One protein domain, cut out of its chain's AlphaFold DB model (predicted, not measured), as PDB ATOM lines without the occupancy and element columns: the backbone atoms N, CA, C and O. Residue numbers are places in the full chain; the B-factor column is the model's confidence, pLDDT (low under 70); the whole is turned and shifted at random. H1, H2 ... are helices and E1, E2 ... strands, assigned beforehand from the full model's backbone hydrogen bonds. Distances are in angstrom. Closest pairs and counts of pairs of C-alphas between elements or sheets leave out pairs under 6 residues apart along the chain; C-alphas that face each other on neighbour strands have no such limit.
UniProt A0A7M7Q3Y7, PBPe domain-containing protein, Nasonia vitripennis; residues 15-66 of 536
ATOM      1  N   VAL A  15      47.212 -23.189 -34.147       91.00
ATOM      2  CA  VAL A  15      48.037 -22.143 -34.743       91.00
ATOM      3  C   VAL A  15      47.509 -20.797 -34.267       91.00
ATOM      4  O   VAL A  15      46.348 -20.469 -34.500       91.00
ATOM      5  N   ALA A  16      48.355 -20.020 -33.597       92.56
ATOM      6  CA  ALA A  16      48.041 -18.652 -33.206       92.56
ATOM      7  C   ALA A  16      48.596 -17.677 -34.251       92.56
ATOM      8  O   ALA A  16      49.777 -17.738 -34.592       92.56
ATOM      9  N   VAL A  17      47.748 -16.780 -34.749       93.56
ATOM     10  CA  VAL A  17      48.117 -15.717 -35.690       93.56
ATOM     11  C   VAL A  17      47.926 -14.377 -34.994       93.56
ATOM     12  O   VAL A  17      46.855 -14.108 -34.452       93.56
ATOM     13  N   ALA A  18      48.975 -13.556 -34.979       92.25
ATOM     14  CA  ALA A  18      48.930 -12.231 -34.377       92.25
ATOM     15  C   ALA A  18      48.188 -11.245 -35.292       92.25
ATOM     16  O   ALA A  18      48.536 -11.082 -36.461       92.25
ATOM     17  N   GLU A  19      47.200 -10.558 -34.730       89.62
ATOM     18  CA  GLU A  19      46.429  -9.477 -35.341       89.62
ATOM     19  C   GLU A  19      46.588  -8.225 -34.462       89.62
ATOM     20  O   GLU A  19      45.748  -7.890 -33.622       89.62
ATOM     21  N   GLY A  20      47.739  -7.556 -34.592       87.88
ATOM     22  CA  GLY A  20      48.112  -6.433 -33.729       87.88
ATOM     23  C   GLY A  20      48.375  -6.883 -32.287       87.88
ATOM     24  O   GLY A  20      49.335  -7.607 -32.037       87.88
ATOM     25  N   ALA A  21      47.535  -6.440 -31.343       85.88
ATOM     26  CA  ALA A  21      47.609  -6.815 -29.922       85.88
ATOM     27  C   ALA A  21      46.755  -8.050 -29.556       85.88
ATOM     28  O   ALA A  21      46.804  -8.518 -28.417       85.88
ATOM     29  N   ASN A  22      45.973  -8.568 -30.507       92.06
ATOM     30  CA  ASN A  22      45.122  -9.740 -30.330       92.06
ATOM     31  C   ASN A  22      45.717 -10.941 -31.074       92.06
ATOM     32  O   ASN A  22      46.473 -10.786 -32.031       92.06
ATOM     33  N   PHE A  23      45.352 -12.149 -30.656       93.75
ATOM     34  CA  PHE A  23      45.737 -13.388 -31.322       93.75
ATOM     35  C   PHE A  23      44.489 -14.166 -31.735       93.75
ATOM     36  O   PHE A  23      43.637 -14.482 -30.906       93.75
ATOM     37  N   SER A  24      44.406 -14.521 -33.012       94.00
ATOM     38  CA  SER A  24      43.394 -15.436 -33.537       94.00
ATOM     39  C   SER A  24      43.933 -16.863 -33.488       94.00
ATOM     40  O   SER A  24      45.029 -17.144 -33.972       94.00
ATOM     41  N   LEU A  25      43.176 -17.775 -32.883       94.12
ATOM     42  CA  LEU A  25      43.556 -19.174 -32.698       94.12
ATOM     43  C   LEU A  25      42.832 -20.039 -33.726       94.12
ATOM     44  O   LEU A  25      41.607 -19.987 -33.837       94.12
ATOM     45  N   TYR A  26      43.574 -20.887 -34.428       92.50
ATOM     46  CA  TYR A  26      43.058 -21.776 -35.460       92.50
ATOM     47  C   TYR A  26      43.407 -23.226 -35.144       92.50
ATOM     48  O   TYR A  26      44.568 -23.568 -34.943       92.50
ATOM     49  N   ASP A  27      42.402 -24.093 -35.127       91.06
ATOM     50  CA  ASP A  27      42.594 -25.536 -35.085       91.06
ATOM     51  C   ASP A  27      43.008 -26.046 -36.465       91.06
ATOM     52  O   ASP A  27      42.264 -25.856 -37.429       91.06
ATOM     53  N   ALA A  28      44.165 -26.702 -36.555       89.56
ATOM     54  CA  ALA A  28      44.718 -27.195 -37.811       89.56
ATOM     55  C   ALA A  28      44.911 -28.714 -37.761       89.56
ATOM     56  O   ALA A  28      45.613 -29.239 -36.897       89.56
ATOM     57  N   PHE A  29      44.307 -29.435 -38.706       89.25
ATOM     58  CA  PHE A  29      44.431 -30.891 -38.795       89.25
ATOM     59  C   PHE A  29      44.328 -31.381 -40.240       89.25
ATOM     60  O   PHE A  29      43.659 -30.778 -41.076       89.25
ATOM     61  N   ASN A  30      44.953 -32.516 -40.539       87.94
ATOM     62  CA  ASN A  30      44.773 -33.237 -41.793       87.94
ATOM     63  C   ASN A  30      44.211 -34.632 -41.492       87.94
ATOM     64  O   ASN A  30      44.732 -35.362 -40.650       87.94
ATOM     65  N   LEU A  31      43.136 -35.019 -42.183       82.94
ATOM     66  CA  LEU A  31      42.558 -36.357 -42.047       82.94
ATOM     67  C   LEU A  31      43.586 -37.432 -42.437       82.94
ATOM     68  O   LEU A  31      43.843 -38.367 -41.673       82.94
ATOM     69  N   CYS A  32      44.172 -37.292 -43.632       84.50
ATOM     70  CA  CYS A  32      45.100 -38.256 -44.215       84.50
ATOM     71  C   CYS A  32      45.786 -37.707 -45.481       84.50
ATOM     72  O   CYS A  32      45.281 -37.872 -46.597       84.50
ATOM     73  N   LYS A  33      46.969 -37.093 -45.342       81.94
ATOM     74  CA  LYS A  33      47.681 -36.482 -46.481       81.94
ATOM     75  C   LYS A  33      47.970 -37.468 -47.617       81.94
ATOM     76  O   LYS A  33      47.720 -37.166 -48.779       81.94
ATOM     77  N   TYR A  34      48.453 -38.670 -47.290       82.50
ATOM     78  CA  TYR A  34      48.823 -39.681 -48.291       82.50
ATOM     79  C   TYR A  34      47.619 -40.260 -49.062       82.50
ATOM     80  O   TYR A  34      47.810 -40.982 -50.038       82.50
ATOM     81  N   ARG A  35      46.382 -39.926 -48.662       82.94
ATOM     82  CA  ARG A  35      45.132 -40.236 -49.379       82.94
ATOM     83  C   ARG A  35      44.453 -39.013 -49.989       82.94
ATOM     84  O   ARG A  35      43.268 -39.061 -50.295       82.94
ATOM     85  N   GLY A  36      45.195 -37.922 -50.177       81.44
ATOM     86  CA  GLY A  36      44.657 -36.690 -50.753       81.44
ATOM     87  C   GLY A  36      43.854 -35.845 -49.763       81.44
ATOM     88  O   GLY A  36      43.147 -34.928 -50.178       81.44
ATOM     89  N   GLY A  37      43.958 -36.126 -48.459       83.00
ATOM     90  CA  GLY A  37      43.425 -35.265 -47.412       83.00
ATOM     91  C   GLY A  37      44.078 -33.886 -47.459       83.00
ATOM     92  O   GLY A  37      45.305 -33.762 -47.518       83.00
ATOM     93  N   LYS A  38      43.244 -32.846 -47.440       84.88
ATOM     94  CA  LYS A  38      43.679 -31.448 -47.390       84.88
ATOM     95  C   LYS A  38      43.771 -30.990 -45.936       84.88
ATOM     96  O   LYS A  38      43.033 -31.485 -45.083       84.88
ATOM     97  N   LEU A  39      44.678 -30.052 -45.667       86.94
ATOM     98  CA  LEU A  39      44.760 -29.390 -44.369       86.94
ATOM     99  C   LEU A  39      43.454 -28.630 -44.126       86.94
ATOM    100  O   LEU A  39      43.074 -27.782 -44.931       86.94
ATOM    101  N   ASN A  40      42.776 -28.957 -43.033       88.69
ATOM    102  CA  ASN A  40      41.573 -28.276 -42.599       88.69
ATOM    103  C   ASN A  40      41.931 -27.319 -41.463       88.69
ATOM    104  O   ASN A  40      42.644 -27.696 -40.528       88.69
ATOM    105  N   ILE A  41      41.461 -26.080 -41.577       89.38
ATOM    106  CA  ILE A  41      41.747 -25.002 -40.637       89.38
ATOM    107  C   ILE A  41      40.409 -24.418 -40.207       89.38
ATOM    108  O   ILE A  41      39.653 -23.906 -41.030       89.38
ATOM    109  N   THR A  42      40.117 -24.495 -38.915       91.25
ATOM    110  CA  THR A  42      38.883 -23.950 -38.338       91.25
ATOM    111  C   THR A  42      39.230 -22.989 -37.215       91.25
ATOM    112  O   THR A  42      40.046 -23.326 -36.363       91.25
ATOM    113  N   GLN A  43      38.620 -21.805 -37.186       92.12
ATOM    114  CA  GLN A  43      38.854 -20.838 -36.114       92.12
ATOM    115  C   GLN A  43      38.397 -21.422 -34.769       92.12
ATOM    116  O   GLN A  43      37.233 -21.779 -34.600       92.12
ATOM    117  N   LEU A  44      39.331 -21.555 -33.827       92.06
ATOM    118  CA  LEU A  44      39.115 -22.129 -32.498       92.06
ATOM    119  C   LEU A  44      38.625 -21.084 -31.495       92.06
ATOM    120  O   LEU A  44      37.837 -21.407 -30.606       92.06
ATOM    121  N   GLY A  45      39.131 -19.860 -31.613       92.94
ATOM    122  CA  GLY A  45      38.877 -18.800 -30.653       92.94
ATOM    123  C   GLY A  45      39.811 -17.615 -30.834       92.94
ATOM    124  O   GLY A  45      40.538 -17.521 -31.825       92.94
ATOM    125  N   THR A  46      39.800 -16.723 -29.857       94.00
ATOM    126  CA  THR A  46      40.677 -15.553 -29.805       94.00
ATOM    127  C   THR A  46      41.338 -15.448 -28.442       94.00
ATOM    128  O   THR A  46      40.878 -16.015 -27.450       94.00
ATOM    129  N   TRP A  47      42.452 -14.734 -28.399       93.44
ATOM    130  CA  TRP A  47      43.127 -14.368 -27.172       93.44
ATOM    131  C   TRP A  47      43.496 -12.890 -27.206       93.44
ATOM    132  O   TRP A  47      43.916 -12.360 -28.236       93.44
ATOM    133  N   ASN A  48      43.346 -12.222 -26.071       92.38
ATOM    134  CA  ASN A  48      43.839 -10.868 -25.848       92.38
ATOM    135  C   ASN A  48      44.321 -10.725 -24.393       92.38
ATOM    136  O   ASN A  48      44.027 -11.562 -23.535       92.38
ATOM    137  N   ASN A  49      45.005  -9.620 -24.093       89.62
ATOM    138  CA  ASN A  49      45.493  -9.345 -22.738       89.62
ATOM    139  C   ASN A  49      44.376  -9.076 -21.709       89.62
ATOM    140  O   ASN A  49      44.630  -9.181 -20.514       89.62
ATOM    141  N   VAL A  50      43.164  -8.708 -22.144       90.31
ATOM    142  CA  VAL A  50      42.075  -8.263 -21.247       90.31
ATOM    143  C   VAL A  50      41.112  -9.397 -20.882       90.31
ATOM    144  O   VAL A  50      40.793  -9.597 -19.719       90.31
ATOM    145  N   THR A  51      40.631 -10.135 -21.880       86.88
ATOM    146  CA  THR A  51      39.661 -11.237 -21.755       86.88
ATOM    147  C   THR A  51      40.314 -12.620 -21.692       86.88
ATOM    148  O   THR A  51      39.642 -13.589 -21.348       86.88
ATOM    149  N   GLY A  52      41.616 -12.736 -21.978       89.62
ATOM    150  CA  GLY A  52      42.328 -14.014 -21.968       89.62
ATOM    151  C   GLY A  52      41.900 -14.931 -23.117       89.62
ATOM    152  O   GLY A  52      41.565 -14.459 -24.201       89.62
ATOM    153  N   PHE A  53      41.945 -16.252 -22.902       90.50
ATOM    154  CA  PHE A  53      41.528 -17.243 -23.903       90.50
ATOM    155  C   PHE A  53      40.004 -17.318 -24.005       90.50
ATOM    156  O   PHE A  53      39.335 -17.760 -23.072       90.50
ATOM    157  N   ASN A  54      39.470 -16.988 -25.176       91.62
ATOM    158  CA  ASN A  54      38.062 -17.149 -25.503       91.62
ATOM    159  C   ASN A  54      37.894 -18.215 -26.597       91.62
ATOM    160  O   ASN A  54      38.133 -17.953 -27.778       91.62
ATOM    161  N   ILE A  55      37.516 -19.435 -26.204       90.69
ATOM    162  CA  ILE A  55      37.337 -20.573 -27.119       90.69
ATOM    163  C   ILE A  55      35.881 -20.631 -27.583       90.69
ATOM    164  O   ILE A  55      34.976 -20.873 -26.787       90.69
ATOM    165  N   THR A  56      35.657 -20.481 -28.888       89.19
ATOM    166  CA  THR A  56      34.320 -20.543 -29.494       89.19
ATOM    167  C   THR A  56      33.892 -21.980 -29.799       89.19
ATOM    168  O   THR A  56      32.709 -22.314 -29.711       89.19
ATOM    169  N   LEU A  57      34.839 -22.874 -30.114       88.00
ATOM    170  CA  LEU A  57      34.547 -24.283 -30.390       88.00
ATOM    171  C   LEU A  57      34.582 -25.134 -29.110       88.00
ATOM    172  O   LEU A  57      35.597 -25.752 -28.792       88.00
ATOM    173  N   THR A  58      33.445 -25.232 -28.421       87.56
ATOM    174  CA  THR A  58      33.286 -26.023 -27.181       87.56
ATOM    175  C   THR A  58      32.991 -27.512 -27.410       87.56
ATOM    176  O   THR A  58      33.062 -28.319 -26.485       87.56
ATOM    177  N   GLN A  59      32.661 -27.912 -28.643       88.94
ATOM    178  CA  GLN A  59      32.383 -29.311 -28.988       88.94
ATOM    179  C   GLN A  59      33.656 -30.171 -28.975       88.94
ATOM    180  O   GLN A  59      34.747 -29.694 -29.287       88.94
ATOM    181  N   SER A  60      33.510 -31.477 -28.712       88.38
ATOM    182  CA  SER A  60      34.649 -32.402 -28.744       88.38
ATOM    183  C   SER A  60      35.321 -32.437 -30.122       88.38
ATOM    184  O   SER A  60      34.649 -32.461 -31.160       88.38
ATOM    185  N   LYS A  61      36.661 -32.504 -30.136       87.81
ATOM    186  CA  LYS A  61      37.458 -32.555 -31.376       87.81
ATOM    187  C   LYS A  61      37.006 -33.667 -32.324       87.81
ATOM    188  O   LYS A  61      36.872 -33.448 -33.521       87.81
ATOM    189  N   PHE A  62      36.668 -34.835 -31.785       88.19
ATOM    190  CA  PHE A  62      36.225 -35.984 -32.575       88.19
ATOM    191  C   PHE A  62      34.861 -35.776 -33.236       88.19
ATOM    192  O   PHE A  62      34.624 -36.321 -34.306       88.19
ATOM    193  N   ARG A  63      33.966 -34.983 -32.630       88.19
ATOM    194  CA  ARG A  63      32.656 -34.674 -33.216       88.19
ATOM    195  C   ARG A  63      32.781 -33.668 -34.353       88.19
ATOM    196  O   ARG A  63      32.184 -33.863 -35.403       88.19
ATOM    197  N   ARG A  64      33.576 -32.615 -34.158       89.56
ATOM    198  CA  ARG A  64      33.776 -31.569 -35.172       89.56
ATOM    199  C   ARG A  64      34.665 -32.020 -36.341       89.56
ATOM    200  O   ARG A  64      34.434 -31.599 -37.466       89.56
ATOM    201  N   ARG A  65      35.622 -32.928 -36.103       89.75
ATOM    202  CA  ARG A  65      36.506 -33.520 -37.131       89.75
ATOM    203  C   ARG A  65      35.974 -34.846 -37.711       89.75
ATOM    204  O   ARG A  65      36.734 -35.610 -38.295       89.75
ATOM    205  N   ALA A  66      34.687 -35.146 -37.518       88.69
ATOM    206  CA  ALA A  66      34.079 -36.426 -37.885       88.69
ATOM    207  C   ALA A  66      33.908 -36.627 -39.405       88.69
ATOM    208  O   ALA A  66      33.863 -37.761 -39.860       88.69
TER     209      ALA A  66
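AT A GLANCE: This is residues 15 to 66 of the 536 residues of the protein "PBPe domain-containing protein" of Nasonia vitripennis (UniProt A0A7M7Q3Y7). A long hairpin of two strands, E2 and E3, forms the middle of a flat, twisted sheet, with the short strands E1 and E4 along its two edges, both toward the end away from the loop of residues 31 to 38. After E4 the backbone runs on to one short helix, H1, which lies off the sheet, beyond its E4 side. The printed part has 52 residues, with four named strands and then one named helix in the order E1, E2, E3, E4, H1; the sheet's order is E1, E2, E3, E4, antiparallel throughout, and the class is mostly strand. The whole is loose, with a radius of gyration of the C-alphas of 13.2 A and spans of 42 by 23 by 8 A.

IN THESE COORDINATES: E1, residues 15 to 19, begins at C-alpha 15 at (48.037, -22.143, -34.743) and is 12.8 A long. E2, residues 22 to 30, is 26.1 A long and ends at C-alpha 30 at (44.773, -33.237, -41.793). E3, residues 39 to 48, is 26.2 A long and bends by 51 degrees at residue 45. E4 is residues 52 to 55. H1, residues 61 to 64, ends at C-alpha 64 at (33.776, -31.569, -35.172).

HOW THE PARTS SIT: The four strands form a meander, each strand the antiparallel neighbour of the one before. E1, an edge strand, and E2 form a hairpin at 151 degrees between their directions; C-alphas 16 and 25 face each other at 4.5 A, and N 15 and O 26 are within hydrogen-bond range at 2.8 A. E2 and E3, the inner strands, form a hairpin at 157 degrees; C-alphas 26 and 43 face each other at 4.4 A, N 23 and O 47 are 2.8 A apart, and N 40 and O 29 are 2.8 A apart. E3 and E4, the other edge strand, form a hairpin at 144 degrees; C-alphas 45 and 55 face each other at 4.2 A, and N 54 and O 46 are within range at 2.8 A. E1 and E4 are apart. The sheet is only just strongly twisted, its C-alphas lying up to 4.0 A off the best plane. H1 is not on the sheet, with 2 pairs of C-alphas within 10 A, and it is apart from E1, E2 and E3. H1 is too short for an O i to N i+4 pair; its one O i to N i+3 pair is within range.

THE WHOLE: The two C-alphas farthest apart, those of Arg 35 and Val 50, are 42.7 A from each other. The printed part has no cut. The links E1 to E2, E3 to E4 and E4 to H1 are tight, E2 to E3 is short, and no link is long. The mean pLDDT of the printed part is 89.2, and no printed residue is under 70.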